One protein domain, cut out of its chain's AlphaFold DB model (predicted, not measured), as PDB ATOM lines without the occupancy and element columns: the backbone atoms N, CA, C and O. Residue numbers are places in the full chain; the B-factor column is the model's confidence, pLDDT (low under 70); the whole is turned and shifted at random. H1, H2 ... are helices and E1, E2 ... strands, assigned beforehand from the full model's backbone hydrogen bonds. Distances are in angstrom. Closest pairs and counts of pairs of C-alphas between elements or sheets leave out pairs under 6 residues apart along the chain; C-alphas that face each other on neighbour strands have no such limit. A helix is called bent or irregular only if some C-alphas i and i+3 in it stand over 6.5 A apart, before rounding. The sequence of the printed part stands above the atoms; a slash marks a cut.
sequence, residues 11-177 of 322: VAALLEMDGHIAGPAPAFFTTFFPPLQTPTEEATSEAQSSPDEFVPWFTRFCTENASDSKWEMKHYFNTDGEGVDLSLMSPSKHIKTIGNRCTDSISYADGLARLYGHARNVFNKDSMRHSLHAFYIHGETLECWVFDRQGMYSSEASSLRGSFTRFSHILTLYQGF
ATOM      1  N   VAL A  11      -3.936  40.409  17.496       70.44
ATOM      2  CA  VAL A  11      -3.769  40.399  16.032       70.44
ATOM      3  C   VAL A  11      -3.566  41.807  15.467       70.44
ATOM      4  O   VAL A  11      -2.704  42.012  14.619       70.44
ATOM      5  N   ALA A  12      -4.329  42.793  15.944       72.44
ATOM      6  CA  ALA A  12      -4.192  44.175  15.491       72.44
ATOM      7  C   ALA A  12      -2.864  44.791  15.958       72.44
ATOM      8  O   ALA A  12      -2.226  45.510  15.195       72.44
ATOM      9  N   ALA A  13      -2.419  44.461  17.173       72.19
ATOM     10  CA  ALA A  13      -1.107  44.855  17.672       72.19
ATOM     11  C   ALA A  13       0.023  44.248  16.830       72.19
ATOM     12  O   ALA A  13       0.899  44.977  16.386       72.19
ATOM     13  N   LEU A  14      -0.020  42.944  16.544       71.44
ATOM     14  CA  LEU A  14       0.986  42.266  15.718       71.44
ATOM     15  C   LEU A  14       1.093  42.875  14.317       71.44
ATOM     16  O   LEU A  14       2.201  43.083  13.835       71.44
ATOM     17  N   LEU A  15      -0.039  43.227  13.701       72.50
ATOM     18  CA  LEU A  15      -0.057  43.921  12.412       72.50
ATOM     19  C   LEU A  15       0.551  45.329  12.478       72.50
ATOM     20  O   LEU A  15       1.161  45.763  11.510       72.50
ATOM     21  N   GLU A  16       0.388  46.055  13.589       70.38
ATOM     22  CA  GLU A  16       1.050  47.356  13.776       70.38
ATOM     23  C   GLU A  16       2.552  47.229  14.055       70.38
ATOM     24  O   GLU A  16       3.300  48.157  13.759       70.38
ATOM     25  N   MET A  17       2.997  46.110  14.630       69.88
ATOM     26  CA  MET A  17       4.414  45.842  14.894       69.88
ATOM     27  C   MET A  17       5.159  45.298  13.669       69.88
ATOM     28  O   MET A  17       6.388  45.376  13.624       69.88
ATOM     29  N   ASP A  18       4.444  44.717  12.703       70.31
ATOM     30  CA  ASP A  18       5.048  44.110  11.519       70.31
ATOM     31  C   ASP A  18       5.904  45.128  10.749       70.31
ATOM     32  O   ASP A  18       5.503  46.268  10.528       70.31
ATOM     33  N   GLY A  19       7.131  44.739  10.401       62.56
ATOM     34  CA  GLY A  19       8.126  45.632   9.794       62.56
ATOM     35  C   GLY A  19       8.802  46.645  10.737       62.56
ATOM     36  O   GLY A  19       9.827  47.207  10.354       62.56
ATOM     37  N   HIS A  20       8.313  46.824  11.971       65.44
ATOM     38  CA  HIS A  20       8.840  47.776  12.965       65.44
ATOM     39  C   HIS A  20       9.603  47.113  14.124       65.44
ATOM     40  O   HIS A  20      10.123  47.798  15.008       65.44
ATOM     41  N   ILE A  21       9.706  45.781  14.125       67.12
ATOM     42  CA  ILE A  21      10.573  45.032  15.039       67.12
ATOM     43  C   ILE A  21      11.968  44.941  14.423       67.12
ATOM     44  O   ILE A  21      12.205  44.213  13.452       67.12
ATOM     45  N   ALA A  22      12.919  45.660  15.005       62.84
ATOM     46  CA  ALA A  22      14.323  45.422  14.732       62.84
ATOM     47  C   ALA A  22      14.815  44.285  15.640       62.84
ATOM     48  O   ALA A  22      14.482  44.231  16.821       62.84
ATOM     49  N   GLY A  23      15.606  43.366  15.072       55.62
ATOM     50  CA  GLY A  23      16.266  42.308  15.841       55.62
ATOM     51  C   GLY A  23      17.174  42.866  16.947       55.62
ATOM     52  O   GLY A  23      17.343  44.087  17.036       55.62
ATOM     53  N   PRO A  24      17.780  41.992  17.770       57.09
ATOM     54  CA  PRO A  24      18.483  42.405  18.974       57.09
ATOM     55  C   PRO A  24      19.506  43.502  18.673       57.09
ATOM     56  O   PRO A  24      20.311  43.386  17.746       57.09
ATOM     57  N   ALA A  25      19.463  44.573  19.463       62.62
ATOM     58  CA  ALA A  25      20.362  45.718  19.380       62.62
ATOM     59  C   ALA A  25      21.330  45.705  20.580       62.62
ATOM     60  O   ALA A  25      21.290  46.612  21.412       62.62
ATOM     61  N   PRO A  26      22.203  44.687  20.719       59.41
ATOM     62  CA  PRO A  26      22.968  44.451  21.946       59.41
ATOM     63  C   PRO A  26      23.834  45.651  22.345       59.41
ATOM     64  O   PRO A  26      23.897  45.992  23.521       59.41
ATOM     65  N   ALA A  27      24.411  46.356  21.365       58.88
ATOM     66  CA  ALA A  27      25.221  47.553  21.594       58.88
ATOM     67  C   ALA A  27      24.456  48.691  22.301       58.88
ATOM     68  O   ALA A  27      25.042  49.462  23.063       58.88
ATOM     69  N   PHE A  28      23.143  48.793  22.075       59.62
ATOM     70  CA  PHE A  28      22.307  49.761  22.776       59.62
ATOM     71  C   PHE A  28      22.194  49.388  24.252       59.62
ATOM     72  O   PHE A  28      22.511  50.186  25.131       59.62
ATOM     73  N   PHE A  29      21.819  48.139  24.528       64.25
ATOM     74  CA  PHE A  29      21.576  47.686  25.892       64.25
ATOM     75  C   PHE A  29      22.851  47.626  26.725       64.25
ATOM     76  O   PHE A  29      22.774  47.955  27.899       64.25
ATOM     77  N   THR A  30      24.025  47.357  26.140       65.06
ATOM     78  CA  THR A  30      25.310  47.427  26.866       65.06
ATOM     79  C   THR A  30      25.653  48.823  27.394       65.06
ATOM     80  O   THR A  30      26.495  48.947  28.280       65.06
ATOM     81  N   THR A  31      25.026  49.875  26.856       59.75
ATOM     82  CA  THR A  31      25.202  51.255  27.337       59.75
ATOM     83  C   THR A  31      24.416  51.511  28.623       59.75
ATOM     84  O   THR A  31      24.876  52.244  29.493       59.75
ATOM     85  N   PHE A  32      23.234  50.902  28.747       57.03
ATOM     86  CA  PHE A  32      22.319  51.109  29.875       57.03
ATOM     87  C   PHE A  32      22.443  50.033  30.946       57.03
ATOM     88  O   PHE A  32      22.266  50.302  32.132       57.03
ATOM     89  N   PHE A  33      22.743  48.812  30.519       65.81
ATOM     90  CA  PHE A  33      22.799  47.630  31.349       65.81
ATOM     91  C   PHE A  33      24.172  46.995  31.153       65.81
ATOM     92  O   PHE A  33      24.532  46.650  30.024       65.81
ATOM     93  N   PRO A  34      24.965  46.823  32.221       59.94
ATOM     94  CA  PRO A  34      26.172  46.020  32.117       59.94
ATOM     95  C   PRO A  34      25.804  44.622  31.589       59.94
ATOM     96  O   PRO A  34      24.693  44.151  31.860       59.94
ATOM     97  N   PRO A  35      26.710  43.946  30.852       59.50
ATOM     98  CA  PRO A  35      26.466  42.590  30.388       59.50
ATOM     99  C   PRO A  35      25.981  41.735  31.552       59.50
ATOM    100  O   PRO A  35      26.614  41.704  32.613       59.50
ATOM    101  N   LEU A  36      24.851  41.061  31.360       55.34
ATOM    102  CA  LEU A  36      24.344  40.122  32.347       55.34
ATOM    103  C   LEU A  36      25.363  38.985  32.433       55.34
ATOM    104  O   LEU A  36      25.433  38.143  31.543       55.34
ATOM    105  N   GLN A  37      26.217  39.016  33.461       51.62
ATOM    106  CA  GLN A  37      27.270  38.019  33.641       51.62
ATOM    107  C   GLN A  37      26.643  36.627  33.628       51.62
ATOM    108  O   GLN A  37      25.694  36.376  34.378       51.62
ATOM    109  N   THR A  38      27.170  35.721  32.804       49.69
ATOM    110  CA  THR A  38      26.815  34.299  32.859       49.69
ATOM    111  C   THR A  38      27.055  33.770  34.273       49.69
ATOM    112  O   THR A  38      27.979  34.250  34.930       49.69
ATOM    113  N   PRO A  39      26.240  32.828  34.781       47.66
ATOM    114  CA  PRO A  39      26.437  32.299  36.125       47.66
ATOM    115  C   PRO A  39      27.866  31.775  36.262       47.66
ATOM    116  O   PRO A  39      28.273  30.893  35.509       47.66
ATOM    117  N   THR A  40      28.632  32.330  37.197       44.16
ATOM    118  CA  THR A  40      29.844  31.672  37.681       44.16
ATOM    119  C   THR A  40      29.404  30.372  38.354       44.16
ATOM    120  O   THR A  40      28.369  30.362  39.023       44.16
ATOM    121  N   GLU A  41      30.157  29.279  38.197       45.06
ATOM    122  CA  GLU A  41      29.842  27.968  38.802       45.06
ATOM    123  C   GLU A  41      29.602  28.022  40.327       45.06
ATOM    124  O   GLU A  41      28.979  27.120  40.871       45.06
ATOM    125  N   GLU A  42      30.004  29.092  41.019       40.03
ATOM    126  CA  GLU A  42      29.711  29.319  42.444       40.03
ATOM    127  C   GLU A  42      28.243  29.685  42.754       40.03
ATOM    128  O   GLU A  42      27.830  29.613  43.911       40.03
ATOM    129  N   ALA A  43      27.415  30.016  41.755       47.25
ATOM    130  CA  ALA A  43      25.988  30.318  41.938       47.25
ATOM    131  C   ALA A  43      25.099  29.064  42.116       47.25
ATOM    132  O   ALA A  43      23.874  29.159  42.125       47.25
ATOM    133  N   THR A  44      25.682  27.873  42.285       42.06
ATOM    134  CA  THR A  44      24.951  26.604  42.476       42.06
ATOM    135  C   THR A  44      24.199  26.479  43.810       42.06
ATOM    136  O   THR A  44      23.603  25.435  44.065       42.06
ATOM    137  N   SER A  45      24.203  27.510  44.663       47.03
ATOM    138  CA  SER A  45      23.540  27.499  45.978       47.03
ATOM    139  C   SER A  45      22.442  28.560  46.153       47.03
ATOM    140  O   SER A  45      21.896  28.672  47.253       47.03
ATOM    141  N   GLU A  46      22.083  29.334  45.124       48.06
ATOM    142  CA  GLU A  46      20.831  30.101  45.158       48.06
ATOM    143  C   GLU A  46      19.701  29.170  44.704       48.06
ATOM    144  O   GLU A  46      19.742  28.599  43.613       48.06
ATOM    145  N   ALA A  47      18.730  28.932  45.594       47.94
ATOM    146  CA  ALA A  47      17.584  28.075  45.318       47.94
ATOM    147  C   ALA A  47      16.936  28.479  43.987       47.94
ATOM    148  O   ALA A  47      16.746  29.665  43.719       47.94
ATOM    149  N   GLN A  48      16.629  27.487  43.148       49.66
ATOM    150  CA  GLN A  48      15.959  27.690  41.868       49.66
ATOM    151  C   GLN A  48      14.656  28.450  42.108       49.66
ATOM    152  O   GLN A  48      13.683  27.876  42.590       49.66
ATOM    153  N   SER A  49      14.656  29.741  41.798       55.31
ATOM    154  CA  SER A  49      13.471  30.566  41.932       55.31
ATOM    155  C   SER A  49      12.452  30.132  40.885       55.31
ATOM    156  O   SER A  49      12.686  30.310  39.686       55.31
ATOM    157  N   SER A  50      11.358  29.514  41.331       61.44
ATOM    158  CA  SER A  50      10.258  29.100  40.455       61.44
ATOM    159  C   SER A  50       9.604  30.334  39.820       61.44
ATOM    160  O   SER A  50       9.514  31.373  40.485       61.44
ATOM    161  N   PRO A  51       9.082  30.254  38.581       59.22
ATOM    162  CA  PRO A  51       8.259  31.313  38.001       59.22
ATOM    163  C   PRO A  51       7.179  31.824  38.972       59.22
ATOM    164  O   PRO A  51       6.979  33.033  39.092       59.22
ATOM    165  N   ASP A  52       6.535  30.946  39.739       67.50
ATOM    166  CA  ASP A  52       5.468  31.310  40.687       67.50
ATOM    167  C   ASP A  52       5.933  32.236  41.829       67.50
ATOM    168  O   ASP A  52       5.124  32.918  42.460       67.50
ATOM    169  N   GLU A  53       7.242  32.340  42.062       81.56
ATOM    170  CA  GLU A  53       7.817  33.208  43.089       81.56
ATOM    171  C   GLU A  53       7.973  34.661  42.646       81.56
ATOM    172  O   GLU A  53       8.231  35.521  43.488       81.56
ATOM    173  N   PHE A  54       7.786  34.980  41.360       85.75
ATOM    174  CA  PHE A  54       8.034  36.331  40.856       85.75
ATOM    175  C   PHE A  54       7.191  37.395  41.560       85.75
ATOM    176  O   PHE A  54       7.721  38.437  41.922       85.75
ATOM    177  N   VAL A  55       5.885  37.176  41.744       88.00
ATOM    178  CA  VAL A  55       5.007  38.183  42.367       88.00
ATOM    179  C   VAL A  55       5.400  38.419  43.833       88.00
ATOM    180  O   VAL A  55       5.623  39.581  44.198       88.00
ATOM    181  N   PRO A  56       5.563  37.372  44.671       89.44
ATOM    182  CA  PRO A  56       6.126  37.526  46.012       89.44
ATOM    183  C   PRO A  56       7.498  38.213  46.027       89.44
ATOM    184  O   PRO A  56       7.724  39.121  46.829       89.44
ATOM    185  N   TRP A  57       8.404  37.812  45.132       90.31
ATOM    186  CA  TRP A  57       9.745  38.378  45.029       90.31
ATOM    187  C   TRP A  57       9.714  39.860  44.642       90.31
ATOM    188  O   TRP A  57      10.327  40.680  45.319       90.31
ATOM    189  N   PHE A  58       8.965  40.231  43.605       90.81
ATOM    190  CA  PHE A  58       8.879  41.607  43.120       90.81
ATOM    191  C   PHE A  58       8.238  42.515  44.169       90.81
ATOM    192  O   PHE A  58       8.687  43.637  44.387       90.81
ATOM    193  N   THR A  59       7.220  42.017  44.878       91.00
ATOM    194  CA  THR A  59       6.614  42.737  46.006       91.00
ATOM    195  C   THR A  59       7.658  43.042  47.079       91.00
ATOM    196  O   THR A  59       7.758  44.184  47.527       91.00
ATOM    197  N   ARG A  60       8.486  42.052  47.441       92.31
ATOM    198  CA  ARG A  60       9.598  42.234  48.383       92.31
ATOM    199  C   ARG A  60      10.635  43.229  47.855       92.31
ATOM    200  O   ARG A  60      10.985  44.165  48.572       92.31
ATOM    201  N   PHE A  61      11.054  43.090  46.597       90.62
ATOM    202  CA  PHE A  61      11.977  44.017  45.942       90.62
ATOM    203  C   PHE A  61      11.492  45.467  46.069       90.62
ATOM    204  O   PHE A  61      12.257  46.322  46.504       90.62
ATOM    205  N   CYS A  62      10.216  45.734  45.772       90.56
ATOM    206  CA  CYS A  62       9.624  47.070  45.872       90.56
ATOM    207  C   CYS A  62       9.631  47.630  47.299       90.56
ATOM    208  O   CYS A  62       9.785  48.838  47.476       90.56
ATOM    209  N   THR A  63       9.453  46.778  48.313       88.44
ATOM    210  CA  THR A  63       9.511  47.204  49.719       88.44
ATOM    211  C   THR A  63      10.933  47.473  50.203       88.44
ATOM    212  O   THR A  63      11.143  48.404  50.975       88.44
ATOM    213  N   GLU A  64      11.907  46.689  49.742       88.94
ATOM    214  CA  GLU A  64      13.311  46.789  50.158       88.94
ATOM    215  C   GLU A  64      14.071  47.885  49.395       88.94
ATOM    216  O   GLU A  64      14.983  48.499  49.940       88.94
ATOM    217  N   ASN A  65      13.667  48.173  48.155       85.12
ATOM    218  CA  ASN A  65      14.307  49.139  47.259       85.12
ATOM    219  C   ASN A  65      13.397  50.349  47.034       85.12
ATOM    220  O   ASN A  65      13.028  50.688  45.903       85.12
ATOM    221  N   ALA A  66      12.999  50.982  48.137       80.75
ATOM    222  CA  ALA A  66      12.195  52.190  48.096       80.75
ATOM    223  C   ALA A  66      12.964  53.316  47.386       80.75
ATOM    224  O   ALA A  66      14.082  53.663  47.762       80.75
ATOM    225  N   SER A  67      12.337  53.902  46.371       85.88
ATOM    226  CA  SER A  67      12.840  55.080  45.671       85.88
ATOM    227  C   SER A  67      11.712  56.095  45.507       85.88
ATOM    228  O   SER A  67      10.537  55.775  45.713       85.88
ATOM    229  N   ASP A  68      12.054  57.315  45.101       85.00
ATOM    230  CA  ASP A  68      11.060  58.330  44.740       85.00
ATOM    231  C   ASP A  68      10.174  57.861  43.572       85.00
ATOM    232  O   ASP A  68       8.993  58.210  43.486       85.00
ATOM    233  N   SER A  69      10.725  57.009  42.702       86.81
ATOM    234  CA  SER A  69       9.974  56.282  41.689       86.81
ATOM    235  C   SER A  69       9.342  55.003  42.256       86.81
ATOM    236  O   SER A  69       9.967  54.237  42.992       86.81
ATOM    237  N   LYS A  70       8.080  54.747  41.901       90.75
ATOM    238  CA  LYS A  70       7.281  53.652  42.468       90.75
ATOM    239  C   LYS A  70       6.854  52.670  41.398       90.75
ATOM    240  O   LYS A  70       6.270  53.069  40.398       90.75
ATOM    241  N   TRP A  71       7.117  51.393  41.633       93.00
ATOM    242  CA  TRP A  71       6.566  50.325  40.814       93.00
ATOM    243  C   TRP A  71       5.096  50.092  41.164       93.00
ATOM    244  O   TRP A  71       4.738  49.941  42.332       93.00
ATOM    245  N   GLU A  72       4.257  50.046  40.140       91.81
ATOM    246  CA  GLU A  72       2.867  49.618  40.200       91.81
ATOM    247  C   GLU A  72       2.732  48.274  39.484       91.81
ATOM    248  O   GLU A  72       3.356  48.039  38.448       91.81
ATOM    249  N   MET A  73       1.912  47.393  40.055       91.69
ATOM    250  CA  MET A  73       1.651  46.055  39.541       91.69
ATOM    251  C   MET A  73       0.157  45.901  39.266       91.69
ATOM    252  O   MET A  73      -0.667  46.184  40.138       91.69
ATOM    253  N   LYS A  74      -0.199  45.427  38.070       88.81
ATOM    254  CA  LYS A  74      -1.581  45.120  37.696       88.81
ATOM    255  C   LYS A  74      -1.677  43.684  37.199       88.81
ATOM    256  O   LYS A  74      -1.198  43.356  36.117       88.81
ATOM    257  N   HIS A  75      -2.335  42.842  37.990       83.88
ATOM    258  CA  HIS A  75      -2.670  41.483  37.584       83.88
ATOM    259  C   HIS A  75      -3.711  41.499  36.473       83.88
ATOM    260  O   HIS A  75      -4.635  42.321  36.472       83.88
ATOM    261  N   TYR A  76      -3.582  40.550  35.559       78.88
ATOM    262  CA  TYR A  76      -4.612  40.265  34.583       78.88
ATOM    263  C   TYR A  76      -4.776  38.766  34.395       78.88
ATOM    264  O   TYR A  76      -3.832  37.985  34.485       78.88
ATOM    265  N   PHE A  77      -6.009  38.401  34.076       72.12
ATOM    266  CA  PHE A  77      -6.415  37.046  33.759       72.12
ATOM    267  C   PHE A  77      -7.126  37.109  32.413       72.12
ATOM    268  O   PHE A  77      -8.029  37.930  32.233       72.12
ATOM    269  N   ASN A  78      -6.705  36.281  31.466       64.75
ATOM    270  CA  ASN A  78      -7.433  36.052  30.225       64.75
ATOM    271  C   ASN A  78      -7.740  34.556  30.081       64.75
ATOM    272  O   ASN A  78      -7.210  33.733  30.826       64.75
ATOM    273  N   THR A  79      -8.570  34.197  29.103       58.19
ATOM    274  CA  THR A  79      -8.851  32.804  28.722       58.19
ATOM    275  C   THR A  79      -7.585  31.988  28.472       58.19
ATOM    276  O   THR A  79      -7.587  30.783  28.698       58.19
ATOM    277  N   ASP A  80      -6.506  32.656  28.063       60.22
ATOM    278  CA  ASP A  80      -5.261  32.033  27.610       60.22
ATOM    279  C   ASP A  80      -4.164  32.023  28.696       60.22
ATOM    280  O   ASP A  80      -3.070  31.501  28.484       60.22
ATOM    281  N   GLY A  81      -4.428  32.585  29.884       70.81
ATOM    282  CA  GLY A  81      -3.480  32.543  30.999       70.81
ATOM    283  C   GLY A  81      -3.505  33.733  31.951       70.81
ATOM    284  O   GLY A  81      -4.330  34.646  31.851       70.81
ATOM    285  N   GLU A  82      -2.552  33.715  32.879       80.69
ATOM    286  CA  GLU A  82      -2.304  34.771  33.857       80.69
ATOM    287  C   GLU A  82      -1.023  35.535  33.508       80.69
ATOM    288  O   GLU A  82      -0.044  34.978  33.002       80.69
ATOM    289  N   GLY A  83      -1.020  36.826  33.816       86.50
ATOM    290  CA  GLY A  83       0.199  37.609  33.808       86.50
ATOM    291  C   GLY A  83       0.076  38.886  34.618       86.50
ATOM    292  O   GLY A  83      -0.920  39.153  35.300       86.50
ATOM    293  N   VAL A  84       1.138  39.678  34.551       90.56
ATOM    294  CA  VAL A  84       1.282  40.893  35.342       90.56
ATOM    295  C   VAL A  84       1.844  42.008  34.479       90.56
ATOM    296  O   VAL A  84       2.912  41.851  33.895       90.56
ATOM    297  N   ASP A  85       1.154  43.145  34.447       93.00
ATOM    298  CA  ASP A  85       1.690  44.392  33.905       93.00
ATOM    299  C   ASP A  85       2.389  45.175  35.020       93.00
ATOM    300  O   ASP A  85       1.906  45.251  36.155       93.00
ATOM    301  N   LEU A  86       3.525  45.775  34.685       95.06
ATOM    302  CA  LEU A  86       4.390  46.516  35.591       95.06
ATOM    303  C   LEU A  86       4.605  47.921  35.035       95.06
ATOM    304  O   LEU A  86       4.847  48.087  33.839       95.06
ATOM    305  N   SER A  87       4.557  48.923  35.905       95.69
ATOM    306  CA  SER A  87       4.811  50.317  35.532       95.69
ATOM    307  C   SER A  87       5.664  50.989  36.588       95.69
ATOM    308  O   SER A  87       5.303  51.002  37.760       95.69
ATOM    309  N   LEU A  88       6.774  51.594  36.186       95.38
ATOM    310  CA  LEU A  88       7.560  52.455  37.057       95.38
ATOM    311  C   LEU A  88       7.070  53.893  36.922       95.38
ATOM    312  O   LEU A  88       7.206  54.499  35.863       95.38
ATOM    313  N   MET A  89       6.539  54.455  37.998       93.06
ATOM    314  CA  MET A  89       6.012  55.814  38.051       93.06
ATOM    315  C   MET A  89       7.049  56.775  38.633       93.06
ATOM    316  O   MET A  89       7.665  56.487  39.657       93.06
ATOM    317  N   SER A  90       7.238  57.941  38.021       88.94
ATOM    318  CA  SER A  90       7.982  59.057  38.614       88.94
ATOM    319  C   SER A  90       7.157  59.761  39.705       88.94
ATOM    320  O   SER A  90       5.929  59.615  39.737       88.94
ATOM    321  N   PRO A  91       7.782  60.583  40.573       85.06
ATOM    322  CA  PRO A  91       7.059  61.439  41.525       85.06
ATOM    323  C   PRO A  91       6.005  62.329  40.856       85.06
ATOM    324  O   PRO A  91       4.914  62.538  41.390       85.06
ATOM    325  N   SER A  92       6.306  62.787  39.641       81.25
ATOM    326  CA  SER A  92       5.426  63.588  38.784       81.25
ATOM    327  C   SER A  92       4.344  62.760  38.076       81.25
ATOM    328  O   SER A  92       3.618  63.285  37.239       81.25
ATOM    329  N   LYS A  93       4.197  61.473  38.422       84.81
ATOM    330  CA  LYS A  93       3.219  60.521  37.869       84.81
ATOM    331  C   LYS A  93       3.391  60.220  36.378       84.81
ATOM    332  O   LYS A  93       2.445  59.773  35.732       84.81
ATOM    333  N   HIS A  94       4.591  60.409  35.843       86.25
ATOM    334  CA  HIS A  94       4.923  59.922  34.510       86.25
ATOM    335  C   HIS A  94       5.380  58.469  34.574       86.25
ATOM    336  O   HIS A  94       6.082  58.080  35.504       86.25
ATOM    337  N   ILE A  95       5.034  57.675  33.565       92.12
ATOM    338  CA  ILE A  95       5.580  56.322  33.423       92.12
ATOM    339  C   ILE A  95       7.020  56.446  32.913       92.12
ATOM    340  O   ILE A  95       7.252  57.071  31.884       92.12
ATOM    341  N   LYS A  96       7.999  55.893  33.625       91.44
ATOM    342  CA  LYS A  96       9.403  55.846  33.189       91.44
ATOM    343  C   LYS A  96       9.699  54.594  32.372       91.44
ATOM    344  O   LYS A  96      10.282  54.678  31.298       91.44
ATOM    345  N   THR A  97       9.222  53.464  32.881       94.56
ATOM    346  CA  THR A  97       9.463  52.131  32.332       94.56
ATOM    347  C   THR A  97       8.186  51.318  32.455       94.56
ATOM    348  O   THR A  97       7.470  51.442  33.451       94.56
ATOM    349  N   ILE A  98       7.909  50.475  31.468       96.62
ATOM    350  CA  ILE A  98       6.848  49.467  31.546       96.62
ATOM    351  C   ILE A  98       7.447  48.064  31.573       96.62
ATOM    352  O   ILE A  98       8.588  47.844  31.187       96.62
ATOM    353  N   GLY A  99       6.670  47.084  31.984       95.38
ATOM    354  CA  GLY A  99       7.013  45.702  31.731       95.38
ATOM    355  C   GLY A  99       5.786  44.828  31.755       95.38
ATOM    356  O   GLY A  99       4.718  45.239  32.217       95.38
ATOM    357  N   ASN A 100       5.939  43.615  31.259       92.81
ATOM    358  CA  ASN A 100       4.952  42.579  31.465       92.81
ATOM    359  C   ASN A 100       5.639  41.246  31.724       92.81
ATOM    360  O   ASN A 100       6.702  40.941  31.181       92.81
ATOM    361  N   ARG A 101       4.993  40.448  32.564       90.38
ATOM    362  CA  ARG A 101       5.338  39.058  32.796       90.38
ATOM    363  C   ARG A 101       4.182  38.179  32.353       90.38
ATOM    364  O   ARG A 101       3.073  38.327  32.863       90.38
ATOM    365  N   CYS A 102       4.479  37.230  31.480       87.25
ATOM    366  CA  CYS A 102       3.580  36.179  31.036       87.25
ATOM    367  C   CYS A 102       4.127  34.812  31.459       87.25
ATOM    368  O   CYS A 102       5.332  34.563  31.375       87.25
ATOM    369  N   THR A 103       3.242  33.917  31.893       82.06
ATOM    370  CA  THR A 103       3.566  32.491  32.032       82.06
ATOM    371  C   THR A 103       3.608  31.815  30.655       82.06
ATOM    372  O   THR A 103       3.124  32.370  29.665       82.06
ATOM    373  N   ASP A 104       4.133  30.588  30.596       80.31
ATOM    374  CA  ASP A 104       4.238  29.800  29.355       80.31
ATOM    375  C   ASP A 104       2.878  29.431  28.734       80.31
ATOM    376  O   ASP A 104       2.824  28.940  27.607       80.31
ATOM    377  N   SER A 105       1.767  29.659  29.445       80.75
ATOM    378  CA  SER A 105       0.423  29.426  28.909       80.75
ATOM    379  C   SER A 105       0.020  30.469  27.865       80.75
ATOM    380  O   SER A 105      -0.761  30.162  26.969       80.75
ATOM    381  N   ILE A 106       0.564  31.687  27.958       81.94
ATOM    382  CA  ILE A 106       0.346  32.755  26.983       81.94
ATOM    383  C   ILE A 106       1.430  32.643  25.912       81.94
ATOM    384  O   ILE A 106       2.616  32.516  26.226       81.94
ATOM    385  N   SER A 107       1.048  32.716  24.633       85.06
ATOM    386  CA  SER A 107       2.032  32.693  23.553       85.06
ATOM    387  C   SER A 107       2.971  33.902  23.650       85.06
ATOM    388  O   SER A 107       2.566  34.998  24.046       85.06
ATOM    389  N   TYR A 108       4.232  33.723  23.248       86.69
ATOM    390  CA  TYR A 108       5.203  34.820  23.237       86.69
ATOM    391  C   TYR A 108       4.666  36.043  22.471       86.69
ATOM    392  O   TYR A 108       4.804  37.173  22.938       86.69
ATOM    393  N   ALA A 109       4.010  35.807  21.329       84.50
ATOM    394  CA  ALA A 109       3.451  36.848  20.473       84.50
ATOM    395  C   ALA A 109       2.306  37.618  21.149       84.50
ATOM    396  O   ALA A 109       2.274  38.844  21.062       84.50
ATOM    397  N   ASP A 110       1.408  36.933  21.862       83.44
ATOM    398  CA  ASP A 110       0.303  37.586  22.574       83.44
ATOM    399  C   ASP A 110       0.808  38.408  23.764       83.44
ATOM    400  O   ASP A 110       0.328  39.516  24.014       83.44
ATOM    401  N   GLY A 111       1.817  37.904  24.478       85.38
ATOM    402  CA  GLY A 111       2.464  38.660  25.546       85.38
ATOM    403  C   GLY A 111       3.223  39.886  25.030       85.38
ATOM    404  O   GLY A 111       3.120  40.958  25.625       85.38
ATOM    405  N   LEU A 112       3.912  39.782  23.890       87.44
ATOM    406  CA  LEU A 112       4.575  40.927  23.259       87.44
ATOM    407  C   LEU A 112       3.560  41.953  22.731       87.44
ATOM    408  O   LEU A 112       3.720  43.154  22.944       87.44
ATOM    409  N   ALA A 113       2.471  41.493  22.113       85.62
ATOM    410  CA  ALA A 113       1.352  42.344  21.715       85.62
ATOM    411  C   ALA A 113       0.756  43.089  22.917       85.62
ATOM    412  O   ALA A 113       0.380  44.262  22.811       85.62
ATOM    413  N   ARG A 114       0.725  42.436  24.085       88.81
ATOM    414  CA  ARG A 114       0.324  43.075  25.332       88.81
ATOM    415  C   ARG A 114       1.287  44.192  25.737       88.81
ATOM    416  O   ARG A 114       0.849  45.311  26.002       88.81
ATOM    417  N   LEU A 115       2.592  43.922  25.733       91.38
ATOM    418  CA  LEU A 115       3.605  44.939  26.024       91.38
ATOM    419  C   LEU A 115       3.482  46.146  25.084       91.38
ATOM    420  O   LEU A 115       3.501  47.290  25.540       91.38
ATOM    421  N   TYR A 116       3.281  45.897  23.790       89.19
ATOM    422  CA  TYR A 116       3.055  46.946  22.796       89.19
ATOM    423  C   TYR A 116       1.798  47.768  23.087       89.19
ATOM    424  O   TYR A 116       1.845  48.996  23.053       89.19
ATOM    425  N   GLY A 117       0.675  47.130  23.432       88.25
ATOM    426  CA  GLY A 117      -0.536  47.853  23.822       88.25
ATOM    427  C   GLY A 117      -0.321  48.738  25.055       88.25
ATOM    428  O   GLY A 117      -0.819  49.866  25.107       88.25
ATOM    429  N   HIS A 118       0.492  48.285  26.015       90.31
ATOM    430  CA  HIS A 118       0.900  49.107  27.152       90.31
ATOM    431  C   HIS A 118       1.747  50.307  26.697       90.31
ATOM    432  O   HIS A 118       1.429  51.443  27.058       90.31
ATOM    433  N   ALA A 119       2.747  50.094  25.839       90.81
ATOM    434  CA  ALA A 119       3.549  51.172  25.263       90.81
ATOM    435  C   ALA A 119       2.682  52.195  24.512       90.81
ATOM    436  O   ALA A 119       2.829  53.402  24.713       90.81
ATOM    437  N   ARG A 120       1.713  51.730  23.717       87.62
ATOM    438  CA  ARG A 120       0.770  52.571  22.966       87.62
ATOM    439  C   ARG A 120      -0.026  53.467  23.903       87.62
ATOM    440  O   ARG A 120      -0.097  54.669  23.682       87.62
ATOM    441  N   ASN A 121      -0.525  52.924  25.010       87.38
ATOM    442  CA  ASN A 121      -1.225  53.711  26.024       87.38
ATOM    443  C   ASN A 121      -0.338  54.793  26.660       87.38
ATOM    444  O   ASN A 121      -0.827  55.889  26.948       87.38
ATOM    445  N   VAL A 122       0.954  54.516  26.869       88.94
ATOM    446  CA  VAL A 122       1.914  55.517  27.366       88.94
ATOM    447  C   VAL A 122       2.125  56.618  26.333       88.94
ATOM    448  O   VAL A 122       1.924  57.786  26.657       88.94
ATOM    449  N   PHE A 123       2.456  56.272  25.087       84.69
ATOM    450  CA  PHE A 123       2.652  57.251  24.012       84.69
ATOM    451  C   PHE A 123       1.384  58.035  23.668       84.69
ATOM    452  O   PHE A 123       1.483  59.154  23.174       84.69
ATOM    453  N   ASN A 124       0.200  57.487  23.927       81.31
ATOM    454  CA  ASN A 124      -1.051  58.203  23.705       81.31
ATOM    455  C   ASN A 124      -1.268  59.298  24.749       81.31
ATOM    456  O   ASN A 124      -1.657  60.413  24.410       81.31
ATOM    457  N   LYS A 125      -0.972  58.987  26.014       80.75
ATOM    458  CA  LYS A 125      -1.044  59.944  27.128       80.75
ATOM    459  C   LYS A 125       0.104  60.947  27.114       80.75
ATOM    460  O   LYS A 125      -0.042  62.047  27.632       80.75
ATOM    461  N   ASP A 126       1.231  60.551  26.537       80.69
ATOM    462  CA  ASP A 126       2.477  61.301  26.536       80.69
ATOM    463  C   ASP A 126       3.052  61.374  25.121       80.69
ATOM    464  O   ASP A 126       4.104  60.832  24.782       80.69
ATOM    465  N   SER A 127       2.296  62.023  24.242       75.94
ATOM    466  CA  SER A 127       2.534  62.017  22.798       75.94
ATOM    467  C   SER A 127       3.794  62.755  22.361       75.94
ATOM    468  O   SER A 127       4.228  62.594  21.220       75.94
ATOM    469  N   MET A 128       4.440  63.494  23.261       75.31
ATOM    470  CA  MET A 128       5.716  64.157  22.996       75.31
ATOM    471  C   MET A 128       6.937  63.377  23.510       75.31
ATOM    472  O   MET A 128       8.072  63.801  23.282       75.31
ATOM    473  N   ARG A 129       6.720  62.239  24.177       82.62
ATOM    474  CA  ARG A 129       7.777  61.285  24.511       82.62
ATOM    475  C   ARG A 129       8.426  60.741  23.241       82.62
ATOM    476  O   ARG A 129       7.729  60.415  22.274       82.62
ATOM    477  N   HIS A 130       9.752  60.624  23.259       77.12
ATOM    478  CA  HIS A 130      10.524  60.117  22.124       77.12
ATOM    479  C   HIS A 130      10.833  58.622  22.220       77.12
ATOM    480  O   HIS A 130      10.850  57.953  21.191       77.12
ATOM    481  N   SER A 131      11.032  58.097  23.428       83.50
ATOM    482  CA  SER A 131      11.284  56.676  23.664       83.50
ATOM    483  C   SER A 131      10.619  56.189  24.949       83.50
ATOM    484  O   SER A 131      10.288  56.973  25.834       83.50
ATOM    485  N   LEU A 132      10.406  54.885  25.061       90.00
ATOM    486  CA  LEU A 132       9.911  54.231  26.260       90.00
ATOM    487  C   LEU A 132      10.715  52.963  26.496       90.00
ATOM    488  O   LEU A 132      10.760  52.078  25.640       90.00
ATOM    489  N   HIS A 133      11.313  52.874  27.677       91.50
ATOM    490  CA  HIS A 133      11.971  51.660  28.117       91.50
ATOM    491  C   HIS A 133      10.962  50.638  28.611       91.50
ATOM    492  O   HIS A 133       9.935  50.967  29.218       91.50
ATOM    493  N   ALA A 134      11.292  49.381  28.365       94.38
ATOM    494  CA  ALA A 134      10.460  48.266  28.717       94.38
ATOM    495  C   ALA A 134      11.269  47.006  29.026       94.38
ATOM    496  O   ALA A 134      12.461  46.909  28.735       94.38
ATOM    497  N   PHE A 135      10.603  46.015  29.598       93.31
ATOM    498  CA  PHE A 135      11.113  44.655  29.661       93.31
ATOM    499  C   PHE A 135       9.968  43.658  29.511       93.31
ATOM    500  O   PHE A 135       8.837  43.920  29.924       93.31
ATOM    501  N   TYR A 136      10.281  42.511  28.928       92.38
ATOM    502  CA  TYR A 136       9.354  41.419  28.718       92.38
ATOM    503  C   TYR A 136       9.889  40.169  29.403       92.38
ATOM    504  O   TYR A 136      11.043  39.795  29.189       92.38
ATOM    505  N   ILE A 137       9.057  39.544  30.236       91.50
ATOM    506  CA  ILE A 137       9.343  38.245  30.836       91.50
ATOM    507  C   ILE A 137       8.354  37.224  30.275       91.50
ATOM    508  O   ILE A 137       7.156  37.310  30.553       91.50
ATOM    509  N   HIS A 138       8.856  36.250  29.520       89.44
ATOM    510  CA  HIS A 138       8.088  35.113  29.009       89.44
ATOM    511  C   HIS A 138       8.668  33.819  29.578       89.44
ATOM    512  O   HIS A 138       9.815  33.464  29.290       89.44
ATOM    513  N   GLY A 139       7.914  33.169  30.468       85.81
ATOM    514  CA  GLY A 139       8.427  32.044  31.247       85.81
ATOM    515  C   GLY A 139       9.607  32.470  32.125       85.81
ATOM    516  O   GLY A 139       9.466  33.320  33.008       85.81
ATOM    517  N   GLU A 140      10.783  31.899  31.859       84.06
ATOM    518  CA  GLU A 140      12.060  32.253  32.504       84.06
ATOM    519  C   GLU A 140      12.935  33.191  31.655       84.06
ATOM    520  O   GLU A 140      14.065  33.500  32.039       84.06
ATOM    521  N   THR A 141      12.454  33.627  30.492       86.00
ATOM    522  CA  THR A 141      13.215  34.465  29.561       86.00
ATOM    523  C   THR A 141      12.918  35.935  29.812       86.00
ATOM    524  O   THR A 141      11.760  36.335  29.810       86.00
ATOM    525  N   LEU A 142      13.964  36.738  29.996       88.38
ATOM    526  CA  LEU A 142      13.925  38.190  30.108       88.38
ATOM    527  C   LEU A 142      14.550  38.833  28.869       88.38
ATOM    528  O   LEU A 142      15.711  38.572  28.543       88.38
ATOM    529  N   GLU A 143      13.822  39.771  28.281       89.38
ATOM    530  CA  GLU A 143      14.312  40.696  27.265       89.38
ATOM    531  C   GLU A 143      14.062  42.133  27.721       89.38
ATOM    532  O   GLU A 143      12.979  42.470  28.204       89.38
ATOM    533  N   CYS A 144      15.046  43.010  27.556       88.56
ATOM    534  CA  CYS A 144      14.836  44.447  27.675       88.56
ATOM    535  C   CYS A 144      14.411  44.998  26.316       88.56
ATOM    536  O   CYS A 144      14.871  44.536  25.277       88.56
ATOM    537  N   TRP A 145      13.538  45.995  26.326       88.94
ATOM    538  CA  TRP A 145      12.943  46.569  25.130       88.94
ATOM    539  C   TRP A 145      13.030  48.088  25.174       88.94
ATOM    540  O   TRP A 145      12.936  48.703  26.237       88.94
ATOM    541  N   VAL A 146      13.172  48.705  24.008       86.44
ATOM    542  CA  VAL A 146      12.939  50.134  23.825       86.44
ATOM    543  C   VAL A 146      11.989  50.328  22.668       86.44
ATOM    544  O   VAL A 146      12.204  49.801  21.582       86.44
ATOM    545  N   PHE A 147      10.938  51.092  22.927       85.25
ATOM    546  CA  PHE A 147      10.008  51.579  21.925       85.25
ATOM    547  C   PHE A 147      10.393  53.016  21.599       85.25
ATOM    548  O   PHE A 147      10.480  53.838  22.509       85.25
ATOM    549  N   ASP A 148      10.585  53.348  20.332       80.44
ATOM    550  CA  ASP A 148      10.610  54.732  19.871       80.44
ATOM    551  C   ASP A 148       9.538  54.943  18.789       80.44
ATOM    552  O   ASP A 148       8.640  54.122  18.600       80.44
ATOM    553  N   ARG A 149       9.573  56.089  18.111       75.56
ATOM    554  CA  ARG A 149       8.596  56.420  17.060       75.56
ATOM    555  C   ARG A 149       8.857  55.730  15.717       75.56
ATOM    556  O   ARG A 149       8.042  55.881  14.813       75.56
ATOM    557  N   GLN A 150       9.960  55.002  15.588       70.75
ATOM    558  CA  GLN A 150      10.422  54.340  14.367       70.75
ATOM    559  C   GLN A 150      10.375  52.814  14.482       70.75
ATOM    560  O   GLN A 150      10.222  52.120  13.478       70.75
ATOM    561  N   GLY A 151      10.479  52.282  15.697       75.19
ATOM    562  CA  GLY A 151      10.373  50.855  15.920       75.19
ATOM    563  C   GLY A 151      10.512  50.442  17.375       75.19
ATOM    564  O   GLY A 151      10.579  51.252  18.302       75.19
ATOM    565  N   MET A 152      10.538  49.130  17.555       81.00
ATOM    566  CA  MET A 152      10.881  48.500  18.818       81.00
ATOM    567  C   MET A 152      12.141  47.659  18.676       81.00
ATOM    568  O   MET A 152      12.351  46.973  17.672       81.00
ATOM    569  N   TYR A 153      12.968  47.729  19.711       80.44
ATOM    570  CA  TYR A 153      14.307  47.166  19.747       80.44
ATOM    571  C   TYR A 153      14.441  46.319  21.001       80.44
ATOM    572  O   TYR A 153      14.203  46.826  22.100       80.44
ATOM    573  N   SER A 154      14.831  45.057  20.849       80.81
ATOM    574  CA  SER A 154      15.069  44.164  21.980       80.81
ATOM    575  C   SER A 154      16.553  44.028  22.307       80.81
ATOM    576  O   SER A 154      17.437  44.256  21.472       80.81
ATOM    577  N   SER A 155      16.839  43.661  23.550       79.19
ATOM    578  CA  SER A 155      18.133  43.126  23.948       79.19
ATOM    579  C   SER A 155      18.270  41.683  23.476       79.19
ATOM    580  O   SER A 155      17.330  41.070  22.971       79.19
ATOM    581  N   GLU A 156      19.444  41.100  23.702       80.69
ATOM    582  CA  GLU A 156      19.532  39.644  23.735       80.69
ATOM    583  C   GLU A 156      18.664  39.093  24.872       80.69
ATOM    584  O   GLU A 156      18.534  39.714  25.936       80.69
ATOM    585  N   ALA A 157      18.065  37.933  24.624       83.50
ATOM    586  CA  ALA A 157      17.310  37.194  25.617       83.50
ATOM    587  C   ALA A 157      18.246  36.652  26.704       83.50
ATOM    588  O   ALA A 157      19.325  36.127  26.424       83.50
ATOM    589  N   SER A 158      17.815  36.755  27.957       79.50
ATOM    590  CA  SER A 158      18.567  36.304  29.126       79.50
ATOM    591  C   SER A 158      17.697  35.424  30.016       79.50
ATOM    592  O   SER A 158      16.491  35.624  30.106       79.50
ATOM    593  N   SER A 159      18.290  34.431  30.675       82.06
ATOM    594  CA  SER A 159      17.545  33.573  31.597       82.06
ATOM    595  C   SER A 159      17.494  34.191  32.995       82.06
ATOM    596  O   SER A 159      18.526  34.566  33.558       82.06
ATOM    597  N   LEU A 160      16.294  34.242  33.571       78.75
ATOM    598  CA  LEU A 160      16.050  34.558  34.981       78.75
ATOM    599  C   LEU A 160      16.293  33.361  35.907       78.75
ATOM    600  O   LEU A 160      16.240  33.506  37.131       78.75
ATOM    601  N   ARG A 161      16.567  32.180  35.344       72.62
ATOM    602  CA  ARG A 161      16.740  30.950  36.109       72.62
ATOM    603  C   ARG A 161      17.902  31.089  37.091       72.62
ATOM    604  O   ARG A 161      19.047  31.319  36.699       72.62
ATOM    605  N   GLY A 162      17.593  30.905  38.371       64.94
ATOM    606  CA  GLY A 162      18.583  30.805  39.440       64.94
ATOM    607  C   GLY A 162      19.149  32.123  39.963       64.94
ATOM    608  O   GLY A 162      20.030  32.048  40.805       64.94
ATOM    609  N   SER A 163      18.685  33.302  39.517       65.75
ATOM    610  CA  SER A 163      18.959  34.543  40.259       65.75
ATOM    611  C   SER A 163      18.115  35.733  39.792       65.75
ATOM    612  O   SER A 163      18.437  36.418  38.813       65.75
ATOM    613  N   PHE A 164      17.080  36.070  40.565       80.56
ATOM    614  CA  PHE A 164      16.394  37.357  40.431       80.56
ATOM    615  C   PHE A 164      17.299  38.563  40.756       80.56
ATOM    616  O   PHE A 164      16.941  39.695  40.438       80.56
ATOM    617  N   THR A 165      18.486  38.346  41.331       78.62
ATOM    618  CA  THR A 165      19.484  39.389  41.620       78.62
ATOM    619  C   THR A 165      19.924  40.135  40.361       78.62
ATOM    620  O   THR A 165      20.141  41.344  40.375       78.62
ATOM    621  N   ARG A 166      20.009  39.450  39.215       75.62
ATOM    622  CA  ARG A 166      20.299  40.132  37.943       75.62
ATOM    623  C   ARG A 166      19.180  41.085  37.546       75.62
ATOM    624  O   ARG A 166      19.430  42.189  37.070       75.62
ATOM    625  N   PHE A 167      17.944  40.650  37.753       85.44
ATOM    626  CA  PHE A 167      16.782  41.443  37.410       85.44
ATOM    627  C   PHE A 167      16.573  42.605  38.388       85.44
ATOM    628  O   PHE A 167      16.232  43.697  37.942       85.44
ATOM    629  N   SER A 168      16.875  42.444  39.684       84.81
ATOM    630  CA  SER A 168      16.840  43.564  40.638       84.81
ATOM    631  C   SER A 168      17.785  44.693  40.226       84.81
ATOM    632  O   SER A 168      17.378  45.848  40.276       84.81
ATOM    633  N   HIS A 169      18.990  44.389  39.728       83.56
ATOM    634  CA  HIS A 169      19.899  45.418  39.207       83.56
ATOM    635  C   HIS A 169      19.284  46.201  38.041       83.56
ATOM    636  O   HIS A 169      19.371  47.427  38.018       83.56
ATOM    637  N   ILE A 170      18.620  45.521  37.100       85.94
ATOM    638  CA  ILE A 170      17.902  46.177  35.995       85.94
ATOM    639  C   ILE A 170      16.789  47.083  36.538       85.94
ATOM    640  O   ILE A 170      16.666  48.236  36.121       85.94
ATOM    641  N   LEU A 171      15.995  46.596  37.495       89.69
ATOM    642  CA  LEU A 171      14.919  47.377  38.106       89.69
ATOM    643  C   LEU A 171      15.452  48.614  38.846       89.69
ATOM    644  O   LEU A 171      14.862  49.688  38.726       89.69
ATOM    645  N   THR A 172      16.570  48.491  39.562       86.88
ATOM    646  CA  THR A 172      17.234  49.611  40.244       86.88
ATOM    647  C   THR A 172      17.798  50.629  39.255       86.88
ATOM    648  O   THR A 172      17.662  51.833  39.477       86.88
ATOM    649  N   LEU A 173      18.365  50.183  38.130       86.25
ATOM    650  CA  LEU A 173      18.804  51.085  37.061       86.25
ATOM    651  C   LEU A 173      17.625  51.895  36.515       86.25
ATOM    652  O   LEU A 173      17.711  53.118  36.439       86.25
ATOM    653  N   TYR A 174      16.489  51.246  36.241       89.31
ATOM    654  CA  TYR A 174      15.276  51.948  35.816       89.31
ATOM    655  C   TYR A 174      14.756  52.942  36.861       89.31
ATOM    656  O   TYR A 174      14.344  54.044  36.499       89.31
ATOM    657  N   GLN A 175      14.795  52.598  38.154       87.56
ATOM    658  CA  GLN A 175      14.444  53.530  39.237       87.56
ATOM    659  C   GLN A 175      15.313  54.796  39.212       87.56
ATOM    660  O   GLN A 175      14.807  55.888  39.482       87.56
ATOM    661  N   GLY A 176      16.588  54.649  38.845       84.00
ATOM    662  CA  GLY A 176      17.557  55.737  38.733       84.00
ATOM    663  C   GLY A 176      17.416  56.620  37.491       84.00
ATOM    664  O   GLY A 176      18.005  57.698  37.475       84.00
ATOM    665  N   PHE A 177      16.637  56.220  36.480       83.75
ATOM    666  CA  PHE A 177      16.508  56.998  35.244       83.75
ATOM    667  C   PHE A 177      15.964  58.399  35.514       83.75
ATOM    668  O   PHE A 177      14.924  58.580  36.158       83.75
TER     669      PHE A 177
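This is residues 11 to 177 of the 322 residues of the protein "Pkinase_fungal domain-containing protein" of Torrubiella hemipterigena (UniProt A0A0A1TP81). A twisted six-stranded sheet forms the middle, with the long helix H4 along one face and H3 and H5 over the other, in three layers. Before it, the first stretch brings H1 onto H4 and H2 to the E5 and E6 side, then residues 33 to 50 swing wide before H3. The printed part has 167 residues, in the order H1 H2 H3 E1 E2 E3 H4 E4 E5 E6 H5; the mixed sheet runs E1 E2 E3 E4 E5 E6, with E3 and E4 parallel and the other neighbours antiparallel. The class is mixed, helices and strands; the whole is compact, with a radius of gyration of the C-alphas of 15.6 A and spans of 45 by 35 by 34 A.

H1, residues 11 to 17, begins at C-alpha 11 (-3.769, 40.399, 16.032). H2 is residues 26 to 32 and H3 residues 51 to 64, 20.3 A long; H3 is irregular, with C-alphas 52 and 55 7.1 A apart. E1, residues 70 to 78, E2, 81 to 89, and E3, 95 to 102, measure 26.0, 26.1 and 20.4 A. H4, residues 108 to 125, measures 26.2 A. E4, residues 131 to 138, and E5, 141 to 148, measure 22.4 and 22.6 A; E6 is residues 152 to 154. H5, residues 164 to 176, ends at C-alpha 176 (17.557, 55.737, 38.733).

E1 E2 E3 and E4 E5 E6 are meanders, each strand the antiparallel neighbour of the one before. N 72 and O 87 of E1 and E2 are 2.8 A apart, N 86 and O 99 of E2 and E3 2.8 A, N 134 and O 145 of E4 and E5 2.8 A, N 146 and O 153 of E5 and E6 2.9 A. E3, H4, E4 form a strand-helix-strand unit, two parallel neighbour strands with a helix between, its crossover right-handed; N 102 and O 137 are 2.8 A apart. H4 lies over E3 and E4 at a height over the sheet of 8.0 A; its closest C-alphas to E3 are Leu 115 and Asn 100, 6.1 A. On the opposite face, H3 lies over E1 and E3 at 9.8 A, and H5, at 8.1 A, is over none of the strands, but only just: 2 of its 13 C-alphas fall on E2 and 2 on E3. H3 and H5 are close but not clearly touching, the C-alphas of Phe 61 and Ser 168 7.2 A apart. H1 touches residues 109 to 117 of H4 alone, closest at the C-alphas of Ala 13 and Ala 113, 5.4 A. H2 only grazes the sheet, with residues 26 to 29. In H1, H4 and H5 every O i to N i+4 pair is within hydrogen-bond range; in H3 8 of 10 are, in H2 1 of 3, with 3 of 4 O i to N i+3 pairs.

The two C-alphas farthest apart, of Glu 42 and Ser 127, are 46.8 A apart. The printed part has no cut; the link H2 to H3 is long. Mean pLDDT of the printed part is 78.4, and it is under 70 at residues 17, 19 to 52, 78 to 80 and 162 to 163.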